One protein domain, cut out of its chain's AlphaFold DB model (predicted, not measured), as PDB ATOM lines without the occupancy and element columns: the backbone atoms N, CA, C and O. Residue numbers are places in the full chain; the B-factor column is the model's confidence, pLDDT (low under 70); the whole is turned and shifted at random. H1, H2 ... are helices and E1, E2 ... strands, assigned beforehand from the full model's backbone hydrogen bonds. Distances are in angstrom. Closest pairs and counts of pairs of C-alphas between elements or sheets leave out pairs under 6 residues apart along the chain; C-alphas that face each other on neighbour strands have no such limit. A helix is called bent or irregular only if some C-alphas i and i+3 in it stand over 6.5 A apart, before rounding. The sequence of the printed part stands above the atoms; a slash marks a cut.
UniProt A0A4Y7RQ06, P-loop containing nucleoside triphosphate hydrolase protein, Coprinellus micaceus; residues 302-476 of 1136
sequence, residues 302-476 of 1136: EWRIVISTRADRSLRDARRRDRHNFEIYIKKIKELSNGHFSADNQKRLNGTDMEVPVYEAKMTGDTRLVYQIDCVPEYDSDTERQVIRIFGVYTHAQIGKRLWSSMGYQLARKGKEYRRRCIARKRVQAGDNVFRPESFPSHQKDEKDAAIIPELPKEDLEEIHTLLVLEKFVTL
ATOM      1  N   GLU A 302      30.350 -45.562  22.807       84.56
ATOM      2  CA  GLU A 302      31.749 -45.353  22.394       84.56
ATOM      3  C   GLU A 302      32.668 -44.857  23.529       84.56
ATOM      4  O   GLU A 302      33.883 -45.057  23.453       84.56
ATOM      5  N   TRP A 303      32.128 -44.207  24.568       89.19
ATOM      6  CA  TRP A 303      32.917 -43.788  25.728       89.19
ATOM      7  C   TRP A 303      33.196 -44.989  26.625       89.19
ATOM      8  O   TRP A 303      32.289 -45.537  27.259       89.19
ATOM      9  N   ARG A 304      34.472 -45.364  26.723       88.75
ATOM     10  CA  ARG A 304      34.917 -46.394  27.663       88.75
ATOM     11  C   ARG A 304      34.724 -45.887  29.093       88.75
ATOM     12  O   ARG A 304      35.143 -44.779  29.436       88.75
ATOM     13  N   ILE A 305      34.072 -46.706  29.912       90.62
ATOM     14  CA  ILE A 305      33.841 -46.426  31.328       90.62
ATOM     15  C   ILE A 305      34.920 -47.133  32.142       90.62
ATOM     16  O   ILE A 305      35.110 -48.338  32.001       90.62
ATOM     17  N   VAL A 306      35.576 -46.394  33.025       89.94
ATOM     18  CA  VAL A 306      36.541 -46.909  33.993       89.94
ATOM     19  C   VAL A 306      35.996 -46.625  35.387       89.94
ATOM     20  O   VAL A 306      35.629 -45.487  35.684       89.94
ATOM     21  N   ILE A 307      35.909 -47.639  36.246       90.44
ATOM     22  CA  ILE A 307      35.335 -47.512  37.592       90.44
ATOM     23  C   ILE A 307      36.368 -47.842  38.671       90.44
ATOM     24  O   ILE A 307      37.193 -48.735  38.493       90.44
ATOM     25  N   SER A 308      36.330 -47.112  39.786       91.19
ATOM     26  CA  SER A 308      37.123 -47.425  40.981       91.19
ATOM     27  C   SER A 308      36.592 -48.667  41.712       91.19
ATOM     28  O   SER A 308      35.444 -49.083  41.519       91.19
ATOM     29  N   THR A 309      37.391 -49.219  42.627       86.06
ATOM     30  CA  THR A 309      36.955 -50.317  43.509       86.06
ATOM     31  C   THR A 309      35.812 -49.859  44.426       86.06
ATOM     32  O   THR A 309      34.864 -50.608  44.678       86.06
ATOM     33  N   ARG A 310      35.829 -48.594  44.863       88.19
ATOM     34  CA  ARG A 310      34.713 -47.947  45.569       88.19
ATOM     35  C   ARG A 310      33.433 -47.907  44.732       88.19
ATOM     36  O   ARG A 310      32.369 -48.230  45.254       88.19
ATOM     37  N   ALA A 311      33.518 -47.543  43.451       90.50
ATOM     38  CA  ALA A 311      32.367 -47.527  42.550       90.50
ATOM     39  C   ALA A 311      31.794 -48.934  42.321       90.50
ATOM     40  O   ALA A 311      30.576 -49.104  42.397       90.50
ATOM     41  N   ASP A 312      32.646 -49.942  42.110       88.38
ATOM     42  CA  ASP A 312      32.228 -51.351  42.031       88.38
ATOM     43  C   ASP A 312      31.474 -51.785  43.299       88.38
ATOM     44  O   ASP A 312      30.360 -52.312  43.216       88.38
ATOM     45  N   ARG A 313      32.007 -51.462  44.487       87.00
ATOM     46  CA  ARG A 313      31.344 -51.746  45.769       87.00
ATOM     47  C   ARG A 313      29.979 -51.070  45.871       87.00
ATOM     48  O   ARG A 313      29.004 -51.740  46.203       87.00
ATOM     49  N   SER A 314      29.875 -49.783  45.524       88.31
ATOM     50  CA  SER A 314      28.593 -49.062  45.514       88.31
ATOM     51  C   SER A 314      27.567 -49.710  44.581       88.31
ATOM     52  O   SER A 314      26.395 -49.819  44.941       88.31
ATOM     53  N   LEU A 315      27.987 -50.170  43.397       89.00
ATOM     54  CA  LEU A 315      27.108 -50.860  42.449       89.00
ATOM     55  C   LEU A 315      26.635 -52.213  42.998       89.00
ATOM     56  O   LEU A 315      25.448 -52.534  42.903       89.00
ATOM     57  N   ARG A 316      27.534 -52.990  43.610       87.94
ATOM     58  CA  ARG A 316      27.199 -54.277  44.242       87.94
ATOM     59  C   ARG A 316      26.271 -54.100  45.439       87.94
ATOM     60  O   ARG A 316      25.301 -54.841  45.565       87.94
ATOM     61  N   ASP A 317      26.510 -53.099  46.276       86.25
ATOM     62  CA  ASP A 317      25.669 -52.818  47.441       86.25
ATOM     63  C   ASP A 317      24.277 -52.335  47.037       86.25
ATOM     64  O   ASP A 317      23.286 -52.836  47.574       86.25
ATOM     65  N   ALA A 318      24.179 -51.443  46.044       86.69
ATOM     66  CA  ALA A 318      22.895 -51.063  45.460       86.69
ATOM     67  C   ALA A 318      22.159 -52.302  44.945       86.69
ATOM     68  O   ALA A 318      20.995 -52.509  45.265       86.69
ATOM     69  N   ARG A 319      22.860 -53.197  44.243       85.00
ATOM     70  CA  ARG A 319      22.269 -54.436  43.736       85.00
ATOM     71  C   ARG A 319      21.761 -55.375  44.835       85.00
ATOM     72  O   ARG A 319      20.737 -56.026  44.633       85.00
ATOM     73  N   ARG A 320      22.472 -55.482  45.961       84.69
ATOM     74  CA  ARG A 320      22.076 -56.331  47.100       84.69
ATOM     75  C   ARG A 320      20.896 -55.752  47.876       84.69
ATOM     76  O   ARG A 320      20.069 -56.520  48.351       84.69
ATOM     77  N   ARG A 321      20.844 -54.425  48.030       85.38
ATOM     78  CA  ARG A 321      19.863 -53.735  48.881       85.38
ATOM     79  C   ARG A 321      18.602 -53.323  48.128       85.38
ATOM     80  O   ARG A 321      17.505 -53.585  48.602       85.38
ATOM     81  N   ASP A 322      18.761 -52.674  46.976       82.44
ATOM     82  CA  ASP A 322      17.665 -52.077  46.214       82.44
ATOM     83  C   ASP A 322      17.912 -52.155  44.699       82.44
ATOM     84  O   ASP A 322      18.658 -51.377  44.090       82.44
ATOM     85  N   ARG A 323      17.195 -53.087  44.071       85.25
ATOM     86  CA  ARG A 323      17.252 -53.320  42.630       85.25
ATOM     87  C   ARG A 323      16.865 -52.086  41.808       85.25
ATOM     88  O   ARG A 323      17.439 -51.893  40.739       85.25
ATOM     89  N   HIS A 324      15.936 -51.262  42.285       86.12
ATOM     90  CA  HIS A 324      15.488 -50.076  41.561       86.12
ATOM     91  C   HIS A 324      16.598 -49.021  41.488       86.12
ATOM     92  O   HIS A 324      16.910 -48.510  40.411       86.12
ATOM     93  N   ASN A 325      17.272 -48.764  42.613       86.25
ATOM     94  CA  ASN A 325      18.437 -47.878  42.651       86.25
ATOM     95  C   ASN A 325      19.572 -48.391  41.753       86.25
ATOM     96  O   ASN A 325      20.157 -47.611  41.000       86.25
ATOM     97  N   PHE A 326      19.839 -49.701  41.763       89.25
ATOM     98  CA  PHE A 326      20.822 -50.306  40.863       89.25
ATOM     99  C   PHE A 326      20.480 -50.069  39.383       89.25
ATOM    100  O   PHE A 326      21.337 -49.634  38.614       89.25
ATOM    101  N   GLU A 327      19.227 -50.291  38.975       88.75
ATOM    102  CA  GLU A 327      18.778 -50.056  37.595       88.75
ATOM    103  C   GLU A 327      18.953 -48.586  37.173       88.75
ATOM    104  O   GLU A 327      19.380 -48.316  36.045       88.75
ATOM    105  N   ILE A 328      18.722 -47.635  38.084       88.88
ATOM    106  CA  ILE A 328      18.936 -46.204  37.828       88.88
ATOM    107  C   ILE A 328      20.421 -45.870  37.681       88.88
ATOM    108  O   ILE A 328      20.790 -45.151  36.746       88.88
ATOM    109  N   TYR A 329      21.280 -46.412  38.547       91.56
ATOM    110  CA  TYR A 329      22.726 -46.184  38.465       91.56
ATOM    111  C   TYR A 329      23.267 -46.669  37.120       91.56
ATOM    112  O   TYR A 329      23.959 -45.930  36.421       91.56
ATOM    113  N   ILE A 330      22.873 -47.873  36.703       89.62
ATOM    114  CA  ILE A 330      23.284 -48.440  35.418       89.62
ATOM    115  C   ILE A 330      22.722 -47.649  34.241       89.62
ATOM    116  O   ILE A 330      23.454 -47.402  33.281       89.62
ATOM    117  N   LYS A 331      21.457 -47.214  34.296       90.44
ATOM    118  CA  LYS A 331      20.879 -46.355  33.253       90.44
ATOM    119  C   LYS A 331      21.720 -45.091  33.058       90.44
ATOM    120  O   LYS A 331      22.055 -44.755  31.926       90.44
ATOM    121  N   LYS A 332      22.126 -44.438  34.148       91.75
ATOM    122  CA  LYS A 332      22.943 -43.219  34.091       91.75
ATOM    123  C   LYS A 332      24.345 -43.476  33.532       91.75
ATOM    124  O   LYS A 332      24.813 -42.706  32.701       91.75
ATOM    125  N   ILE A 333      24.998 -44.572  33.929       92.31
ATOM    126  CA  ILE A 333      26.308 -44.955  33.374       92.31
ATOM    127  C   ILE A 333      26.185 -45.262  31.872       92.31
ATOM    128  O   ILE A 333      27.054 -44.868  31.096       92.31
ATOM    129  N   LYS A 334      25.090 -45.897  31.431       90.69
ATOM    130  CA  LYS A 334      24.825 -46.124  30.003       90.69
ATOM    131  C   LYS A 334      24.641 -44.821  29.233       90.69
ATOM    132  O   LYS A 334      25.237 -44.684  28.170       90.69
ATOM    133  N   GLU A 335      23.870 -43.866  29.753       91.50
ATOM    134  CA  GLU A 335      23.725 -42.529  29.148       91.50
ATOM    135  C   GLU A 335      25.101 -41.871  28.944       91.50
ATOM    136  O   GLU A 335      25.435 -41.472  27.827       91.50
ATOM    137  N   LEU A 336      25.940 -41.869  29.987       92.56
ATOM    138  CA  LEU A 336      27.311 -41.350  29.925       92.56
ATOM    139  C   LEU A 336      28.177 -42.103  28.901       92.56
ATOM    140  O   LEU A 336      28.865 -41.475  28.105       92.56
ATOM    141  N   SER A 337      28.102 -43.438  28.856       92.31
ATOM    142  CA  SER A 337      28.867 -44.249  27.891       92.31
ATOM    143  C   SER A 337      28.485 -43.969  26.429       92.31
ATOM    144  O   SER A 337      29.313 -44.059  25.528       92.31
ATOM    145  N   ASN A 338      27.229 -43.580  26.185       90.00
ATOM    146  CA  ASN A 338      26.736 -43.158  24.874       90.00
ATOM    147  C   ASN A 338      27.029 -41.677  24.586       90.00
ATOM    148  O   ASN A 338      26.513 -41.125  23.617       90.00
ATOM    149  N   GLY A 339      27.813 -41.010  25.437       89.12
ATOM    150  CA  GLY A 339      28.191 -39.612  25.273       89.12
ATOM    151  C   GLY A 339      27.044 -38.626  25.462       89.12
ATOM    152  O   GLY A 339      27.165 -37.489  25.012       89.12
ATOM    153  N   HIS A 340      25.933 -39.048  26.075       90.06
ATOM    154  CA  HIS A 340      24.789 -38.182  26.342       90.06
ATOM    155  C   HIS A 340      25.070 -37.370  27.604       90.06
ATOM    156  O   HIS A 340      24.897 -37.869  28.717       90.06
ATOM    157  N   PHE A 341      25.482 -36.118  27.435       89.88
ATOM    158  CA  PHE A 341      25.809 -35.224  28.538       89.88
ATOM    159  C   PHE A 341      24.757 -34.115  28.681       89.88
ATOM    160  O   PHE A 341      24.727 -33.157  27.914       89.88
ATOM    161  N   SER A 342      23.867 -34.251  29.663       87.69
ATOM    162  CA  SER A 342      22.789 -33.311  29.979       87.69
ATOM    163  C   SER A 342      23.089 -32.496  31.241       87.69
ATOM    164  O   SER A 342      23.979 -32.828  32.027       87.69
ATOM    165  N   ALA A 343      22.288 -31.456  31.495       84.19
ATOM    166  CA  ALA A 343      22.386 -30.661  32.724       84.19
ATOM    167  C   ALA A 343      22.237 -31.505  34.010       84.19
ATOM    168  O   ALA A 343      22.794 -31.150  35.048       84.19
ATOM    169  N   ASP A 344      21.535 -32.640  33.932       86.75
ATOM    170  CA  ASP A 344      21.301 -33.538  35.067       86.75
ATOM    171  C   ASP A 344      22.453 -34.516  35.323       86.75
ATOM    172  O   ASP A 344      22.609 -34.992  36.451       86.75
ATOM    173  N   ASN A 345      23.249 -34.858  34.304       89.56
ATOM    174  CA  ASN A 345      24.316 -35.856  34.423       89.56
ATOM    175  C   ASN A 345      25.738 -35.292  34.248       89.56
ATOM    176  O   ASN A 345      26.710 -36.024  34.422       89.56
ATOM    177  N   GLN A 346      25.870 -34.004  33.934       89.38
ATOM    178  CA  GLN A 346      27.150 -33.317  33.785       89.38
ATOM    179  C   GLN A 346      27.139 -31.966  34.511       89.38
ATOM    180  O   GLN A 346      27.499 -30.922  33.963       89.38
ATOM    181  N   LYS A 347      26.737 -31.964  35.782       90.12
ATOM    182  CA  LYS A 347      26.853 -30.760  36.602       90.12
ATOM    183  C   LYS A 347      28.259 -30.677  37.179       90.12
ATOM    184  O   LYS A 347      28.752 -31.623  37.781       90.12
ATOM    185  N   ARG A 348      28.931 -29.545  36.982       90.25
ATOM    186  CA  ARG A 348      30.289 -29.346  37.495       90.25
ATOM    187  C   ARG A 348      30.276 -29.249  39.021       90.25
ATOM    188  O   ARG A 348      29.477 -28.503  39.588       90.25
ATOM    189  N   LEU A 349      31.155 -30.008  39.663       86.62
ATOM    190  CA  LEU A 349      31.225 -30.131  41.115       86.62
ATOM    191  C   LEU A 349      32.341 -29.259  41.713       86.62
ATOM    192  O   LEU A 349      32.156 -28.689  42.788       86.62
ATOM    193  N   ASN A 350      33.461 -29.102  41.000       83.38
ATOM    194  CA  ASN A 350      34.531 -28.171  41.362       83.38
ATOM    195  C   ASN A 350      34.336 -26.773  40.741       83.38
ATOM    196  O   ASN A 350      33.524 -26.594  39.831       83.38
ATOM    197  N   GLY A 351      35.047 -25.772  41.269       73.88
ATOM    198  CA  GLY A 351      34.907 -24.372  40.850       73.88
ATOM    199  C   GLY A 351      35.180 -24.140  39.356       73.88
ATOM    200  O   GLY A 351      35.875 -24.921  38.702       73.88
ATOM    201  N   THR A 352      34.595 -23.083  38.780       71.62
ATOM    202  CA  THR A 352      34.769 -22.737  37.353       71.62
ATOM    203  C   THR A 352      36.186 -22.289  37.007       71.62
ATOM    204  O   THR A 352      36.582 -22.384  35.850       71.62
ATOM    205  N   ASP A 353      36.924 -21.834  38.016       71.06
ATOM    206  CA  ASP A 353      38.343 -21.479  38.033       71.06
ATOM    207  C   ASP A 353      39.280 -22.684  37.873       71.06
ATOM    208  O   ASP A 353      40.436 -22.521  37.487       71.06
ATOM    209  N   MET A 354      38.790 -23.902  38.114       77.88
ATOM    210  CA  MET A 354      39.592 -25.113  37.965       77.88
ATOM    211  C   MET A 354      39.811 -25.464  36.491       77.88
ATOM    212  O   MET A 354      38.898 -25.376  35.670       77.88
ATOM    213  N   GLU A 355      40.994 -25.953  36.137       78.62
ATOM    214  CA  GLU A 355      41.281 -26.328  34.745       78.62
ATOM    215  C   GLU A 355      40.852 -27.762  34.421       78.62
ATOM    216  O   GLU A 355      40.402 -28.028  33.312       78.62
ATOM    217  N   VAL A 356      40.917 -28.691  35.383       86.12
ATOM    218  CA  VAL A 356      40.395 -30.058  35.207       86.12
ATOM    219  C   VAL A 356      39.009 -30.159  35.851       86.12
ATOM    220  O   VAL A 356      38.898 -30.044  37.075       86.12
ATOM    221  N   PRO A 357      37.926 -30.340  35.074       88.25
ATOM    222  CA  PRO A 357      36.577 -30.405  35.619       88.25
ATOM    223  C   PRO A 357      36.261 -31.779  36.225       88.25
ATOM    224  O   PRO A 357      36.498 -32.817  35.609       88.25
ATOM    225  N   VAL A 358      35.648 -31.764  37.410       92.06
ATOM    226  CA  VAL A 358      35.017 -32.937  38.035       92.06
ATOM    227  C   VAL A 358      33.506 -32.737  37.999       92.06
ATOM    228  O   VAL A 358      33.018 -31.640  38.290       92.06
ATOM    229  N   TYR A 359      32.764 -33.779  37.637       93.25
ATOM    230  CA  TYR A 359      31.323 -33.722  37.409       93.25
ATOM    231  C   TYR A 359      30.549 -34.604  38.390       93.25
ATOM    232  O   TYR A 359      31.019 -35.662  38.811       93.25
ATOM    233  N   GLU A 360      29.332 -34.176  38.712       93.06
ATOM    234  CA  GLU A 360      28.306 -34.985  39.358       93.06
ATOM    235  C   GLU A 360      27.169 -35.308  38.386       93.06
ATOM    236  O   GLU A 360      26.711 -34.457  37.616       93.06
ATOM    237  N   ALA A 361      26.675 -36.542  38.475       93.56
ATOM    238  CA  ALA A 361      25.445 -36.973  37.839       93.56
ATOM    239  C   ALA A 361      24.368 -37.264  38.885       93.56
ATOM    240  O   ALA A 361      24.583 -38.036  39.825       93.56
ATOM    241  N   LYS A 362      23.191 -36.653  38.714       91.12
ATOM    242  CA  LYS A 362      22.033 -36.874  39.579       91.12
ATOM    243  C   LYS A 362      21.475 -38.284  39.380       91.12
ATOM    244  O   LYS A 362      21.158 -38.683  38.258       91.12
ATOM    245  N   MET A 363      21.354 -39.007  40.491       87.00
ATOM    246  CA  MET A 363      20.759 -40.342  40.565       87.00
ATOM    247  C   MET A 363      19.379 -40.252  41.241       87.00
ATOM    248  O   MET A 363      18.548 -39.444  40.827       87.00
ATOM    249  N   THR A 364      19.129 -41.042  42.287       84.56
ATOM    250  CA  THR A 364      17.916 -41.006  43.111       84.56
ATOM    251  C   THR A 364      18.149 -40.254  44.417       84.56
ATOM    252  O   THR A 364      19.219 -40.348  45.018       84.56
ATOM    253  N   GLY A 365      17.143 -39.493  44.862       84.75
ATOM    254  CA  GLY A 365      17.202 -38.750  46.123       84.75
ATOM    255  C   GLY A 365      18.437 -37.844  46.232       84.75
ATOM    256  O   GLY A 365      18.686 -36.976  45.384       84.75
ATOM    257  N   ASP A 366      19.229 -38.062  47.278       88.19
ATOM    258  CA  ASP A 366      20.453 -37.327  47.602       88.19
ATOM    259  C   ASP A 366      21.733 -37.955  47.015       88.19
ATOM    260  O   ASP A 366      22.816 -37.395  47.181       88.19
ATOM    261  N   THR A 367      21.629 -39.070  46.283       90.75
ATOM    262  CA  THR A 367      22.796 -39.766  45.716       90.75
ATOM    263  C   THR A 367      23.267 -39.148  44.398       90.75
ATOM    264  O   THR A 367      22.470 -38.733  43.546       90.75
ATOM    265  N   ARG A 368      24.584 -39.053  44.216       93.00
ATOM    266  CA  ARG A 368      25.253 -38.507  43.033       93.00
ATOM    267  C   ARG A 368      26.415 -39.402  42.630       93.00
ATOM    268  O   ARG A 368      27.183 -39.852  43.475       93.00
ATOM    269  N   LEU A 369      26.560 -39.633  41.334       94.62
ATOM    270  CA  LEU A 369      27.732 -40.306  40.781       94.62
ATOM    271  C   LEU A 369      28.779 -39.265  40.420       94.62
ATOM    272  O   LEU A 369      28.486 -38.348  39.655       94.62
ATOM    273  N   VAL A 370      29.978 -39.404  40.977       94.81
ATOM    274  CA  VAL A 370      31.075 -38.458  40.754       94.81
ATOM    275  C   VAL A 370      32.063 -39.057  39.762       94.81
ATOM    276  O   VAL A 370      32.520 -40.192  39.934       94.81
ATOM    277  N   TYR A 371      32.380 -38.304  38.712       94.88
ATOM    278  CA  TYR A 371      33.253 -38.755  37.633       94.88
ATOM    279  C   TYR A 371      34.058 -37.608  37.019       94.88
ATOM    280  O   TYR A 371      33.759 -36.428  37.207       94.88
ATOM    281  N   GLN A 372      35.066 -37.974  36.241       93.94
ATOM    282  CA  GLN A 372      35.823 -37.063  35.390       93.94
ATOM    283  C   GLN A 372      35.995 -37.647  33.990       93.94
ATOM    284  O   GLN A 372      35.846 -38.854  33.784       93.94
ATOM    285  N   ILE A 373      36.356 -36.787  33.044       93.00
ATOM    286  CA  ILE A 373      36.870 -37.224  31.747       93.00
ATOM    287  C   ILE A 373      38.391 -37.258  31.851       93.00
ATOM    288  O   ILE A 373      39.004 -36.258  32.213       93.00
ATOM    289  N   ASP A 374      38.964 -38.427  31.587       91.00
ATOM    290  CA  ASP A 374      40.402 -38.697  31.634       91.00
ATOM    291  C   ASP A 374      40.887 -39.185  30.262       91.00
ATOM    292  O   ASP A 374      40.074 -39.468  29.384       91.00
ATOM    293  N   CYS A 375      42.200 -39.290  30.068       87.12
ATOM    294  CA  CYS A 375      42.795 -39.886  28.869       87.12
ATOM    295  C   CYS A 375      43.627 -41.105  29.265       87.12
ATOM    296  O   CYS A 375      44.415 -41.031  30.208       87.12
ATOM    297  N   VAL A 376      43.433 -42.218  28.559       80.25
ATOM    298  CA  VAL A 376      44.202 -43.455  28.755       80.25
ATOM    299  C   VAL A 376      44.755 -43.941  27.416       80.25
ATOM    300  O   VAL A 376      44.109 -43.715  26.392       80.25
ATOM    301  N   PRO A 377      45.920 -44.608  27.400       74.19
ATOM    302  CA  PRO A 377      46.480 -45.193  26.185       74.19
ATOM    303  C   PRO A 377      45.483 -46.130  25.491       74.19
ATOM    304  O   PRO A 377      44.799 -46.930  26.142       74.19
ATOM    305  N   GLU A 378      45.369 -46.001  24.173       68.06
ATOM    306  CA  GLU A 378      44.625 -46.916  23.314       68.06
ATOM    307  C   GLU A 378      45.558 -48.046  22.845       68.06
ATOM    308  O   GLU A 378      46.779 -47.924  22.867       68.06
ATOM    309  N   TYR A 379      44.974 -49.208  22.563       58.31
ATOM    310  CA  TYR A 379      45.733 -50.416  22.261       58.31
ATOM    311  C   TYR A 379      46.205 -50.414  20.803       58.31
ATOM    312  O   TYR A 379      45.431 -50.044  19.924       58.31
ATOM    313  N   ASP A 380      47.436 -50.884  20.567       55.69
ATOM    314  CA  ASP A 380      48.068 -51.009  19.239       55.69
ATOM    315  C   ASP A 380      48.135 -49.693  18.448       55.69
ATOM    316  O   ASP A 380      48.267 -49.651  17.226       55.69
ATOM    317  N   SER A 381      48.048 -48.584  19.172       58.34
ATOM    318  CA  SER A 381      48.151 -47.256  18.616       58.34
ATOM    319  C   SER A 381      49.055 -46.421  19.500       58.34
ATOM    320  O   SER A 381      49.005 -46.470  20.728       58.34
ATOM    321  N   ASP A 382      49.873 -45.590  18.868       68.25
ATOM    322  CA  ASP A 382      50.606 -44.537  19.561       68.25
ATOM    323  C   ASP A 382      49.639 -43.389  19.903       68.25
ATOM    324  O   ASP A 382      49.883 -42.231  19.575       68.25
ATOM    325  N   THR A 383      48.469 -43.710  20.469       78.62
ATOM    326  CA  THR A 383      47.395 -42.761  20.766       78.62
ATOM    327  C   THR A 383      46.823 -42.973  22.165       78.62
ATOM    328  O   THR A 383      46.767 -44.076  22.692       78.62
ATOM    329  N   GLU A 384      46.364 -41.894  22.785       83.62
ATOM    330  CA  GLU A 384      45.554 -41.899  23.997       83.62
ATOM    331  C   GLU A 384      44.120 -41.528  23.643       83.62
ATOM    332  O   GLU A 384      43.889 -40.598  22.869       83.62
ATOM    333  N   ARG A 385      43.149 -42.201  24.252       86.81
ATOM    334  CA  ARG A 385      41.725 -41.948  24.044       86.81
ATOM    335  C   ARG A 385      41.055 -41.434  25.307       86.81
ATOM    336  O   ARG A 385      41.380 -41.841  26.425       86.81
ATOM    337  N   GLN A 386      40.076 -40.556  25.123       91.88
ATOM    338  CA  GLN A 386      39.233 -40.080  26.213       91.88
ATOM    339  C   GLN A 386      38.350 -41.189  26.788       91.88
ATOM    340  O   GLN A 386      37.689 -41.936  26.060       91.88
ATOM    341  N   VAL A 387      38.274 -41.227  28.115       91.38
ATOM    342  CA  VAL A 387      37.468 -42.175  28.887       91.38
ATOM    343  C   VAL A 387      36.751 -41.477  30.033       91.38
ATOM    344  O   VAL A 387      37.140 -40.397  30.477       91.38
ATOM    345  N   ILE A 388      35.688 -42.104  30.532       93.50
ATOM    346  CA  ILE A 388      34.945 -41.618  31.696       93.50
ATOM    347  C   ILE A 388      35.418 -42.398  32.915       93.50
ATOM    348  O   ILE A 388      35.156 -43.595  33.028       93.50
ATOM    349  N   ARG A 389      36.091 -41.710  33.837       93.25
ATOM    350  CA  ARG A 389      36.568 -42.286  35.095       93.25
ATOM    351  C   ARG A 389      35.593 -41.968  36.223       93.25
ATOM    352  O   ARG A 389      35.427 -40.808  36.591       93.25
ATOM    353  N   ILE A 390      34.972 -42.998  36.783       94.50
ATOM    354  CA  ILE A 390      33.976 -42.909  37.853       94.50
ATOM    355  C   ILE A 390      34.651 -43.195  39.195       94.50
ATOM    356  O   ILE A 390      35.187 -44.281  39.412       94.50
ATOM    357  N   PHE A 391      34.582 -42.231  40.114       92.06
ATOM    358  CA  PHE A 391      35.163 -42.352  41.454       92.06
ATOM    359  C   PHE A 391      34.259 -43.095  42.439       92.06
ATOM    360  O   PHE A 391      34.753 -43.678  43.401       92.06
ATOM    361  N   GLY A 392      32.941 -43.047  42.241       92.44
ATOM    362  CA  GLY A 392      31.970 -43.691  43.125       92.44
ATOM    363  C   GLY A 392      30.604 -43.018  43.125       92.44
ATOM    364  O   GLY A 392      30.370 -42.035  42.414       92.44
ATOM    365  N   VAL A 393      29.711 -43.559  43.953       91.69
ATOM    366  CA  VAL A 393      28.405 -42.969  44.260       91.69
ATOM    367  C   VAL A 393      28.443 -42.418  45.683       91.69
ATOM    368  O   VAL A 393      28.827 -43.126  46.612       91.69
ATOM    369  N   TYR A 394      28.059 -41.154  45.834       91.06
ATOM    370  CA  TYR A 394      28.165 -40.372  47.064       91.06
ATOM    371  C   TYR A 394      26.818 -39.741  47.409       91.06
ATOM    372  O   TYR A 394      26.039 -39.415  46.513       91.06
ATOM    373  N   THR A 395      26.538 -39.519  48.689       89.75
ATOM    374  CA  THR A 395      25.418 -38.667  49.120       89.75
ATOM    375  C   THR A 395      25.819 -37.192  49.119       89.75
ATOM    376  O   THR A 395      27.006 -36.861  49.137       89.75
ATOM    377  N   HIS A 396      24.848 -36.274  49.152       83.12
ATOM    378  CA  HIS A 396      25.120 -34.830  49.277       83.12
ATOM    379  C   HIS A 396      25.996 -34.490  50.488       83.12
ATOM    380  O   HIS A 396      26.882 -33.648  50.374       83.12
ATOM    381  N   ALA A 397      25.807 -35.185  51.613       82.06
ATOM    382  CA  ALA A 397      26.613 -34.995  52.820       82.06
ATOM    383  C   ALA A 397      28.079 -35.438  52.650       82.06
ATOM    384  O   ALA A 397      28.967 -34.889  53.293       82.06
ATOM    385  N   GLN A 398      28.343 -36.414  51.775       82.69
ATOM    386  CA  GLN A 398      29.692 -36.914  51.492       82.69
ATOM    387  C   GLN A 398      30.441 -36.061  50.455       82.69
ATOM    388  O   GLN A 398      31.655 -36.190  50.307       82.69
ATOM    389  N   ILE A 399      29.742 -35.196  49.715       82.12
ATOM    390  CA  ILE A 399      30.337 -34.372  48.660       82.12
ATOM    391  C   ILE A 399      30.866 -33.066  49.256       82.12
ATOM    392  O   ILE A 399      30.176 -32.050  49.338       82.12
ATOM    393  N   GLY A 400      32.142 -33.071  49.633       79.31
ATOM    394  CA  GLY A 400      32.856 -31.856  50.016       79.31
ATOM    395  C   GLY A 400      33.323 -31.069  48.790       79.31
ATOM    396  O   GLY A 400      34.262 -31.488  48.120       79.31
ATOM    397  N   LYS A 401      32.735 -29.894  48.507       78.31
ATOM    398  CA  LYS A 401      33.184 -29.026  47.389       78.31
ATOM    399  C   LYS A 401      34.687 -28.713  47.444       78.31
ATOM    400  O   LYS A 401      35.333 -28.676  46.403       78.31
ATOM    401  N   ARG A 402      35.241 -28.531  48.653       86.38
ATOM    402  CA  ARG A 402      36.675 -28.281  48.888       86.38
ATOM    403  C   ARG A 402      37.546 -29.419  48.340       86.38
ATOM    404  O   ARG A 402      38.405 -29.160  47.505       86.38
ATOM    405  N   LEU A 403      37.248 -30.660  48.731       86.44
ATOM    406  CA  LEU A 403      37.986 -31.862  48.329       86.44
ATOM    407  C   LEU A 403      38.088 -31.994  46.806       86.44
ATOM    408  O   LEU A 403      39.156 -32.260  46.266       86.44
ATOM    409  N   TRP A 404      36.983 -31.795  46.092       88.69
ATOM    410  CA  TRP A 404      36.958 -31.977  44.639       88.69
ATOM    411  C   TRP A 404      37.590 -30.812  43.862       88.69
ATOM    412  O   TRP A 404      38.061 -31.005  42.737       88.69
ATOM    413  N   SER A 405      37.671 -29.618  44.459       86.94
ATOM    414  CA  SER A 405      38.559 -28.558  43.967       86.94
ATOM    415  C   SER A 405      40.029 -28.942  44.166       86.94
ATOM    416  O   SER A 405      40.800 -28.881  43.210       86.94
ATOM    417  N   SER A 406      40.402 -29.446  45.349       86.75
ATOM    418  CA  SER A 406      41.745 -29.978  45.642       86.75
ATOM    419  C   SER A 406      42.141 -31.113  44.677       86.75
ATOM    420  O   SER A 406      43.257 -31.131  44.157       86.75
ATOM    421  N   MET A 407      41.200 -32.004  44.345       86.56
ATOM    422  CA  MET A 407      41.363 -33.052  43.328       86.56
ATOM    423  C   MET A 407      41.680 -32.462  41.946       86.56
ATOM    424  O   MET A 407      42.618 -32.900  41.282       86.56
ATOM    425  N   GLY A 408      40.938 -31.432  41.521       85.94
ATOM    426  CA  GLY A 408      41.188 -30.748  40.249       85.94
ATOM    427  C   GLY A 408      42.587 -30.121  40.172       85.94
ATOM    428  O   GLY A 408      43.228 -30.213  39.126       85.94
ATOM    429  N   TYR A 409      43.091 -29.549  41.277       84.50
ATOM    430  CA  TYR A 409      44.456 -29.009  41.351       84.50
ATOM    431  C   TYR A 409      45.503 -30.110  41.197       84.50
ATOM    432  O   TYR A 409      46.468 -29.945  40.454       84.50
ATOM    433  N   GLN A 410      45.302 -31.252  41.859       83.19
ATOM    434  CA  GLN A 410      46.230 -32.377  41.754       83.19
ATOM    435  C   GLN A 410      46.260 -32.967  40.342       83.19
ATOM    436  O   GLN A 410      47.334 -33.248  39.819       83.19
ATOM    437  N   LEU A 411      45.111 -33.088  39.678       84.44
ATOM    438  CA  LEU A 411      45.039 -33.596  38.305       84.44
ATOM    439  C   LEU A 411      45.651 -32.634  37.281       84.44
ATOM    440  O   LEU A 411      46.279 -33.082  36.322       84.44
ATOM    441  N   ALA A 412      45.529 -31.320  37.497       82.31
ATOM    442  CA  ALA A 412      46.127 -30.298  36.634       82.31
ATOM    443  C   ALA A 412      47.663 -30.413  36.531       82.31
ATOM    444  O   ALA A 412      48.250 -30.005  35.527       82.31
ATOM    445  N   ARG A 413      48.319 -31.046  37.517       78.56
ATOM    446  CA  ARG A 413      49.777 -31.282  37.546       78.56
ATOM    447  C   ARG A 413      50.291 -32.188  36.445       78.56
ATOM    448  O   ARG A 413      51.489 -32.179  36.173       78.56
ATOM    449  N   LYS A 414      49.410 -32.968  35.820       77.75
ATOM    450  CA  LYS A 414      49.772 -33.864  34.720       77.75
ATOM    451  C   LYS A 414      50.184 -33.125  33.441       77.75
ATOM    452  O   LYS A 414      50.675 -33.772  32.526       77.75
ATOM    453  N   GLY A 415      50.012 -31.803  33.370       80.56
ATOM    454  CA  GLY A 415      50.535 -30.979  32.279       80.56
ATOM    455  C   GLY A 415      49.474 -30.128  31.590       80.56
ATOM    456  O   GLY A 415      48.270 -30.229  31.848       80.56
ATOM    457  N   LYS A 416      49.926 -29.210  30.729       82.88
ATOM    458  CA  LYS A 416      49.029 -28.353  29.928       82.88
ATOM    459  C   LYS A 416      48.270 -29.185  28.909       82.88
ATOM    460  O   LYS A 416      47.068 -28.989  28.734       82.88
ATOM    461  N   GLU A 417      48.957 -30.139  28.296       83.75
ATOM    462  CA  GLU A 417      48.366 -30.974  27.265       83.75
ATOM    463  C   GLU A 417      47.317 -31.921  27.858       83.75
ATOM    464  O   GLU A 417      46.208 -32.015  27.333       83.75
ATOM    465  N   TYR A 418      47.589 -32.511  29.027       86.62
ATOM    466  CA  TYR A 418      46.605 -33.307  29.764       86.62
ATOM    467  C   TYR A 418      45.306 -32.532  30.041       86.62
ATOM    468  O   TYR A 418      44.209 -33.022  29.757       86.62
ATOM    469  N   ARG A 419      45.419 -31.294  30.548       87.38
ATOM    470  CA  ARG A 419      44.265 -30.412  30.799       87.38
ATOM    471  C   ARG A 419      43.464 -30.172  29.524       87.38
ATOM    472  O   ARG A 419      42.248 -30.361  29.517       87.38
ATOM    473  N   ARG A 420      44.145 -29.813  28.430       87.94
ATOM    474  CA  ARG A 420      43.520 -29.580  27.122       87.94
ATOM    475  C   ARG A 420      42.749 -30.814  26.648       87.94
ATOM    476  O   ARG A 420      41.587 -30.689  26.263       87.94
ATOM    477  N   ARG A 421      43.366 -31.997  26.724       88.75
ATOM    478  CA  ARG A 421      42.760 -33.271  26.313       88.75
ATOM    479  C   ARG A 421      41.538 -33.628  27.154       88.75
ATOM    480  O   ARG A 421      40.534 -34.041  26.592       88.75
ATOM    481  N   CYS A 422      41.547 -33.398  28.468       87.94
ATOM    482  CA  CYS A 422      40.392 -33.689  29.331       87.94
ATOM    483  C   CYS A 422      39.178 -32.778  29.063       87.94
ATOM    484  O   CYS A 422      38.032 -33.177  29.303       87.94
ATOM    485  N   ILE A 423      39.399 -31.557  28.563       87.62
ATOM    486  CA  ILE A 423      38.342 -30.572  28.268       87.62
ATOM    487  C   ILE A 423      37.838 -30.686  26.826       87.62
ATOM    488  O   ILE A 423      36.706 -30.294  26.554       87.62
ATOM    489  N   ALA A 424      38.639 -31.224  25.905       86.62
ATOM    490  CA  ALA A 424      38.277 -31.323  24.496       86.62
ATOM    491  C   ALA A 424      36.957 -32.092  24.296       86.62
ATOM    492  O   ALA A 424      36.714 -33.127  24.923       86.62
ATOM    493  N   ARG A 425      36.061 -31.565  23.460       85.50
ATOM    494  CA  ARG A 425      34.746 -32.160  23.185       85.50
ATOM    495  C   ARG A 425      34.456 -32.079  21.694       85.50
ATOM    496  O   ARG A 425      34.380 -30.982  21.143       85.50
ATOM    497  N   LYS A 426      34.192 -33.226  21.068       79.50
ATOM    498  CA  LYS A 426      33.760 -33.316  19.669       79.50
ATOM    499  C   LYS A 426      32.272 -33.665  19.602       79.50
ATOM    500  O   LYS A 426      31.853 -34.721  20.077       79.50
ATOM    501  N   ARG A 427      31.460 -32.763  19.043       79.44
ATOM    502  CA  ARG A 427      30.002 -32.945  18.894       79.44
ATOM    503  C   ARG A 427      29.667 -33.819  17.685       79.44
ATOM    504  O   ARG A 427      30.362 -33.749  16.674       79.44
ATOM    505  N   VAL A 428      28.598 -34.612  17.794       73.31
ATOM    506  CA  VAL A 428      28.116 -35.489  16.707       73.31
ATOM    507  C   VAL A 428      27.231 -34.736  15.711       73.31
ATOM    508  O   VAL A 428      27.417 -34.891  14.508       73.31
ATOM    509  N   GLN A 429      26.308 -33.901  16.197       68.94
ATOM    510  CA  GLN A 429      25.417 -33.056  15.390       68.94
ATOM    511  C   GLN A 429      25.188 -31.699  16.076       68.94
ATOM    512  O   GLN A 429      25.342 -31.567  17.294       68.94
ATOM    513  N   ALA A 430      24.847 -30.665  15.302       51.62
ATOM    514  CA  ALA A 430      24.559 -29.334  15.831       51.62
ATOM    515  C   ALA A 430      23.171 -29.311  16.502       51.62
ATOM    516  O   ALA A 430      22.160 -29.361  15.813       51.62
ATOM    517  N   GLY A 431      23.132 -29.236  17.838       60.69
ATOM    518  CA  GLY A 431      21.895 -29.142  18.632       60.69
ATOM    519  C   GLY A 431      21.690 -30.279  19.637       60.69
ATOM    520  O   GLY A 431      20.952 -30.093  20.600       60.69
ATOM    521  N   ASP A 432      22.398 -31.401  19.474       67.62
ATOM    522  CA  ASP A 432      22.318 -32.551  20.380       67.62
ATOM    523  C   ASP A 432      23.370 -32.509  21.498       67.62
ATOM    524  O   ASP A 432      24.517 -32.098  21.305       67.62
ATOM    525  N   ASN A 433      22.994 -33.026  22.671       79.25
ATOM    526  CA  ASN A 433      23.852 -33.199  23.853       79.25
ATOM    527  C   ASN A 433      24.746 -34.456  23.766       79.25
ATOM    528  O   ASN A 433      25.125 -35.028  24.791       79.25
ATOM    529  N   VAL A 434      25.064 -34.912  22.550       86.25
ATOM    530  CA  VAL A 434      25.810 -36.151  22.291       86.25
ATOM    531  C   VAL A 434      27.214 -35.838  21.776       86.25
ATOM    532  O   VAL A 434      27.402 -35.179  20.747       86.25
ATOM    533  N   PHE A 435      28.215 -36.338  22.493       88.00
ATOM    534  CA  PHE A 435      29.630 -36.103  22.219       88.00
ATOM    535  C   PHE A 435      30.360 -37.424  21.998       88.00
ATOM    536  O   PHE A 435      30.020 -38.424  22.626       88.00
ATOM    537  N   ARG A 436      31.386 -37.432  21.145       87.38
ATOM    538  CA  ARG A 436      32.264 -38.596  20.952       87.38
ATOM    539  C   ARG A 436      33.572 -38.444  21.723       87.38
ATOM    540  O   ARG A 436      34.037 -37.308  21.856       87.38
ATOM    541  N   PRO A 437      34.160 -39.554  22.204       89.56
ATOM    542  CA  PRO A 437      35.497 -39.520  22.773       89.56
ATOM    543  C   PRO A 437      36.511 -39.193  21.675       89.56
ATOM    544  O   PRO A 437      36.413 -39.687  20.551       89.56
ATOM    545  N   GLU A 438      37.479 -38.352  22.001       89.38
ATOM    546  CA  GLU A 438      38.577 -37.992  21.108       89.38
ATOM    547  C   GLU A 438      39.806 -38.877  21.371       89.38
ATOM    548  O   GLU A 438      40.037 -39.295  22.510       89.38
ATOM    549  N   SER A 439      40.580 -39.156  20.319       86.56
ATOM    550  CA  SER A 439      41.880 -39.830  20.406       86.56
ATOM    551  C   SER A 439      42.984 -38.855  19.991       86.56
ATOM    552  O   SER A 439      42.823 -38.082  19.045       86.56
ATOM    553  N   PHE A 440      44.104 -38.886  20.701       85.50
ATOM    554  CA  PHE A 440      45.246 -37.989  20.542       85.50
ATOM    555  C   PHE A 440      46.518 -38.812  20.360       85.50
ATOM    556  O   PHE A 440      46.615 -39.850  20.996       85.50
ATOM    557  N   PRO A 441      47.520 -38.375  19.584       80.88
ATOM    558  CA  PRO A 441      48.816 -39.052  19.553       80.88
ATOM    559  C   PRO A 441      49.473 -39.059  20.944       80.88
ATOM    560  O   PRO A 441      49.297 -38.118  21.739       80.88
ATOM    561  N   SER A 442      50.218 -40.122  21.247       66.19
ATOM    562  CA  SER A 442      50.982 -40.244  22.481       66.19
ATOM    563  C   SER A 442      51.983 -39.086  22.533       66.19
ATOM    564  O   SER A 442      52.558 -38.667  21.525       66.19
ATOM    565  N   HIS A 443      52.095 -38.451  23.697       63.91
ATOM    566  CA  HIS A 443      52.967 -37.295  23.864       63.91
ATOM    567  C   HIS A 443      54.108 -37.643  24.810       63.91
ATOM    568  O   HIS A 443      53.914 -38.341  25.806       63.91
ATOM    569  N   GLN A 444      55.301 -37.119  24.523       54.25
ATOM    570  CA  GLN A 444      56.399 -37.146  25.486       54.25
ATOM    571  C   GLN A 444      55.988 -36.324  26.716       54.25
ATOM    572  O   GLN A 444      55.304 -35.315  26.575       54.25
ATOM    573  N   LYS A 445      56.362 -36.776  27.923       54.66
ATOM    574  CA  LYS A 445      55.989 -36.127  29.195       54.66
ATOM    575  C   LYS A 445      56.220 -34.609  29.111       54.66
ATOM    576  O   LYS A 445      57.360 -34.189  28.930       54.66
ATOM    577  N   ASP A 446      55.152 -33.823  29.281       52.31
ATOM    578  CA  ASP A 446      55.237 -32.366  29.440       52.31
ATOM    579  C   ASP A 446      56.262 -32.035  30.544       52.31
ATOM    580  O   ASP A 446      56.301 -32.696  31.591       52.31
ATOM    581  N   GLU A 447      57.073 -30.989  30.349       51.88
ATOM    582  CA  GLU A 447      57.811 -30.386  31.463       51.88
ATOM    583  C   GLU A 447      56.811 -30.026  32.568       51.88
ATOM    584  O   GLU A 447      55.749 -29.457  32.292       51.88
ATOM    585  N   LYS A 448      57.133 -30.387  33.821       52.88
ATOM    586  CA  LYS A 448      56.287 -30.081  34.983       52.88
ATOM    587  C   LYS A 448      55.945 -28.595  34.945       52.88
ATOM    588  O   LYS A 448      56.834 -27.753  35.051       52.88
ATOM    589  N   ASP A 449      54.664 -28.284  34.768       52.78
ATOM    590  CA  ASP A 449      54.231 -26.898  34.669       52.78
ATOM    591  C   ASP A 449      54.537 -26.197  35.998       52.78
ATOM    592  O   ASP A 449      54.161 -26.687  37.062       52.78
ATOM    593  N   ALA A 450      55.211 -25.048  35.945       48.97
ATOM    594  CA  ALA A 450      55.588 -24.257  37.120       48.97
ATOM    595  C   ALA A 450      54.385 -23.527  37.758       48.97
ATOM    596  O   ALA A 450      54.549 -22.496  38.411       48.97
ATOM    597  N   ALA A 451      53.165 -24.019  37.523       53.31
ATOM    598  CA  ALA A 451      51.959 -23.453  38.095       53.31
ATOM    599  C   ALA A 451      52.051 -23.548  39.623       53.31
ATOM    600  O   ALA A 451      52.243 -24.628  40.183       53.31
ATOM    601  N   ILE A 452      51.945 -22.399  40.292       53.91
ATOM    602  CA  ILE A 452      51.918 -22.312  41.751       53.91
ATOM    603  C   ILE A 452      50.603 -22.940  42.200       53.91
ATOM    604  O   ILE A 452      49.532 -22.364  42.008       53.91
ATOM    605  N   ILE A 453      50.683 -24.142  42.760       60.12
ATOM    606  CA  ILE A 453      49.532 -24.831  43.335       60.12
ATOM    607  C   ILE A 453      49.457 -24.439  44.811       60.12
ATOM    608  O   ILE A 453      50.486 -24.484  45.490       60.12
ATOM    609  N   PRO A 454      48.279 -24.040  45.315       66.12
ATOM    610  CA  PRO A 454      48.115 -23.728  46.728       66.12
ATOM    611  C   PRO A 454      48.443 -24.945  47.602       66.12
ATOM    612  O   PRO A 454      48.181 -26.086  47.217       66.12
ATOM    613  N   GLU A 455      48.992 -24.707  48.795       67.62
ATOM    614  CA  GLU A 455      49.119 -25.765  49.799       67.62
ATOM    615  C   GLU A 455      47.728 -26.321  50.124       67.62
ATOM    616  O   GLU A 455      46.822 -25.589  50.529       67.62
ATOM    617  N   LEU A 456      47.548 -27.623  49.896       79.50
ATOM    618  CA  LEU A 456      46.269 -28.283  50.116       79.50
ATOM    619  C   LEU A 456      46.132 -28.725  51.582       79.50
ATOM    620  O   LEU A 456      47.129 -29.123  52.194       79.50
ATOM    621  N   PRO A 457      44.909 -28.710  52.144       81.69
ATOM    622  CA  PRO A 457      44.648 -29.247  53.476       81.69
ATOM    623  C   PRO A 457      45.078 -30.712  53.594       81.69
ATOM    624  O   PRO A 457      44.922 -31.488  52.649       81.69
ATOM    625  N   LYS A 458      45.576 -31.113  54.769       78.25
ATOM    626  CA  LYS A 458      46.054 -32.485  55.008       78.25
ATOM    627  C   LYS A 458      44.963 -33.531  54.781       78.25
ATOM    628  O   LYS A 458      45.221 -34.525  54.113       78.25
ATOM    629  N   GLU A 459      43.747 -33.260  55.253       80.75
ATOM    630  CA  GLU A 459      42.624 -34.196  55.115       80.75
ATOM    631  C   GLU A 459      42.255 -34.413  53.637       80.75
ATOM    632  O   GLU A 459      41.914 -35.521  53.226       80.75
ATOM    633  N   ASP A 460      42.375 -33.364  52.813       84.62
ATOM    634  CA  ASP A 460      42.128 -33.468  51.375       84.62
ATOM    635  C   ASP A 460      43.229 -34.296  50.691       84.62
ATOM    636  O   ASP A 460      42.931 -35.098  49.810       84.62
ATOM    637  N   LEU A 461      44.498 -34.129  51.088       82.88
ATOM    638  CA  LEU A 461      45.617 -34.909  50.545       82.88
ATOM    639  C   LEU A 461      45.487 -36.407  50.857       82.88
ATOM    640  O   LEU A 461      45.774 -37.231  49.990       82.88
ATOM    641  N   GLU A 462      45.033 -36.760  52.060       82.81
ATOM    642  CA  GLU A 462      44.800 -38.153  52.469       82.81
ATOM    643  C   GLU A 462      43.687 -38.826  51.648       82.81
ATOM    644  O   GLU A 462      43.868 -39.938  51.138       82.81
ATOM    645  N   GLU A 463      42.550 -38.147  51.458       85.12
ATOM    646  CA  GLU A 463      41.449 -38.679  50.642       85.12
ATOM    647  C   GLU A 463      41.825 -38.711  49.150       85.12
ATOM    648  O   GLU A 463      41.519 -39.682  48.457       85.12
ATOM    649  N   ILE A 464      42.565 -37.716  48.640       86.62
ATOM    650  CA  ILE A 464      43.076 -37.732  47.260       86.62
ATOM    651  C   ILE A 464      44.060 -38.888  47.049       86.62
ATOM    652  O   ILE A 464      43.977 -39.572  46.028       86.62
ATOM    653  N   HIS A 465      44.965 -39.145  48.000       86.19
ATOM    654  CA  HIS A 465      45.850 -40.309  47.956       86.19
ATOM    655  C   HIS A 465      45.047 -41.611  47.914       86.19
ATOM    656  O   HIS A 465      45.308 -42.475  47.076       86.19
ATOM    657  N   THR A 466      44.009 -41.720  48.742       85.88
ATOM    658  CA  THR A 466      43.110 -42.878  48.725       85.88
ATOM    659  C   THR A 466      42.453 -43.055  47.349       85.88
ATOM    660  O   THR A 466      42.530 -44.139  46.777       85.88
ATOM    661  N   LEU A 467      41.888 -41.992  46.768       86.38
ATOM    662  CA  LEU A 467      41.137 -42.045  45.507       86.38
ATOM    663  C   LEU A 467      41.991 -42.192  44.239       86.38
ATOM    664  O   LEU A 467      41.490 -42.731  43.253       86.38
ATOM    665  N   LEU A 468      43.223 -41.672  44.213       83.25
ATOM    666  CA  LEU A 468      44.080 -41.689  43.018       83.25
ATOM    667  C   LEU A 468      45.173 -42.761  43.049       83.25
ATOM    668  O   LEU A 468      45.655 -43.128  41.979       83.25
ATOM    669  N   VAL A 469      45.584 -43.219  44.235       82.81
ATOM    670  CA  VAL A 469      46.711 -44.152  44.405       82.81
ATOM    671  C   VAL A 469      46.252 -45.503  44.937       82.81
ATOM    672  O   VAL A 469      46.601 -46.531  44.366       82.81
ATOM    673  N   LEU A 470      45.469 -45.521  46.021       82.81
ATOM    674  CA  LEU A 470      45.086 -46.778  46.677       82.81
ATOM    675  C   LEU A 470      43.908 -47.483  45.987       82.81
ATOM    676  O   LEU A 470      43.833 -48.713  45.991       82.81
ATOM    677  N   GLU A 471      42.985 -46.714  45.411       84.44
ATOM    678  CA  GLU A 471      41.876 -47.228  44.611       84.44
ATOM    679  C   GLU A 471      42.363 -47.707  43.237       84.44
ATOM    680  O   GLU A 471      42.991 -46.967  42.479       84.44
ATOM    681  N   LYS A 472      42.017 -48.949  42.883       84.69
ATOM    682  CA  LYS A 472      42.287 -49.502  41.552       84.69
ATOM    683  C   LYS A 472      41.158 -49.140  40.599       84.69
ATOM    684  O   LYS A 472      39.984 -49.317  40.932       84.69
ATOM    685  N   PHE A 473      41.533 -48.676  39.412       85.31
ATOM    686  CA  PHE A 473      40.617 -48.330  38.333       85.31
ATOM    687  C   PHE A 473      40.587 -49.442  37.292       85.31
ATOM    688  O   PHE A 473      41.622 -49.837  36.762       85.31
ATOM    689  N   VAL A 474      39.392 -49.954  37.021       84.25
ATOM    690  CA  VAL A 474      39.168 -51.079  36.115       84.25
ATOM    691  C   VAL A 474      38.196 -50.650  35.025       84.25
ATOM    692  O   VAL A 474      37.163 -50.035  35.304       84.25
ATOM    693  N   THR A 475      38.504 -50.995  33.776       84.62
ATOM    694  CA  THR A 475      37.568 -50.819  32.663       84.62
ATOM    695  C   THR A 475      36.302 -51.653  32.899       84.62
ATOM    696  O   THR A 475      36.374 -52.849  33.178       84.62
ATOM    697  N   LEU A 476      35.122 -51.037  32.766       84.69
ATOM    698  CA  LEU A 476      33.822 -51.706  32.874       84.69
ATOM    699  C   LEU A 476      33.561 -52.589  31.651       84.69
ATOM    700  O   LEU A 476      32.800 -52.251  30.742       84.69
TER     701      LEU A 476
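What this domain is: This is residues 302 to 476 of the 1136 residues of the protein "P-loop containing nucleoside triphosphate hydrolase protein" of Coprinellus micaceus (UniProt A0A4Y7RQ06). A strongly twisted sheet makes the core, built on the long hairpin of E3 and E4, with the helical hairpin of H1 and H2 packed on one face and H4 over E3 nearer the link from E3 to E4. H3 and H5, a steeply tilted touching pair, only graze the sheet, and the long loop of residues 442 to 457 swings wide from E5 to H5. The 175 printed residues hold five named helices and six named strands, in the order E1 H1 H2 E2 E3 E4 H3 H4 E5 H5 E6; the class is mixed, helices and strands. The sheet is branched and mixed, with E1 and E4 parallel and its other neighbour pairs antiparallel. The whole is compact, with a radius of gyration of the C-alphas of 16.2 A and spans of 48 by 43 by 32 A.

Where its parts are: Find C-alpha 304 at (34.917, -46.394, 27.663), where E1 begins; it runs to residue 308. H1 follows over residues 309 to 321, 18.2 A long, and H2 over residues 323 to 337, 20.8 A. Look next for E2 at residues 358 to 362, then E3 at residues 367 to 377, 31.2 A. E4, residues 383 to 395, is the longest strand at 36.1 A and ends at C-alpha 395, (25.418, -38.667, 49.120). H3 takes residues 401 to 412, 16.9 A, H4 residues 416 to 423, 11.0 A, and E5 residues 439 to 441. H5 spans residues 458 to 470, 16.6 A; it is neither bent nor irregular, but only just: C-alphas 467 and 470 are 6.3 A apart. E6, residues 473 to 475, ends at C-alpha 475, (37.568, -50.819, 32.663).

How they stand to each other: Begin with E4, which has three neighbours. E3 lies on one side of it, antiparallel, with N 372 and O 389 at 2.9 A; E1, parallel, and E5, antiparallel, lie on the other side. Check N 306 and O 388 at 2.8 A for E1, and N 384 and O 440 at 2.7 A for E5. The pairing is staggered: E5 pairs with residues 383 to 385 of E4, E1 with residues 387 to 390. The edge strand E2 lies on one side of E3 and E4 on the other side; E2 is antiparallel to E3, with N 361 and O 369 at 2.8 A, and E2 E3 E4 form a meander, each strand the antiparallel neighbour of the one before. E6 is antiparallel to E1, N 307 to O 474 at 2.9 A. H1 and H2 lie on the same face of the sheet, at heights of 6.7 A and 9.2 A. The closest C-alphas of H1 and E4 are those of Ala 311 and Gly 392, 3.9 A apart. H1 and H2 touch, closest at the C-alphas of Ala 318 and Phe 326, 5.1 A, and run opposite ways at a tilt of 38 degrees, only just steep. H4 only just lies over E3, on which 3 of its C-alphas fall; the closest C-alphas are those of Asp 374 and Cys 422, 5.5 A. H3 touches H5, closest at the C-alphas of Leu 403 and Asp 460, 5.4 A, at a steep tilt of 56 degrees. In H1, H2, H3, H4 and H5 every O i to N i+4 pair is within hydrogen-bond range.

The domain as a whole: The two C-alphas farthest apart are those of Arg 323 and Ala 450, 48.4 A. The printed part has no cut. The links H2 to E2, H4 to E5 and E5 to H5 are long. The mean pLDDT of the printed part is 82.8; look for values under 70 at residues 378 to 382, 429 to 432 and 442 to 455.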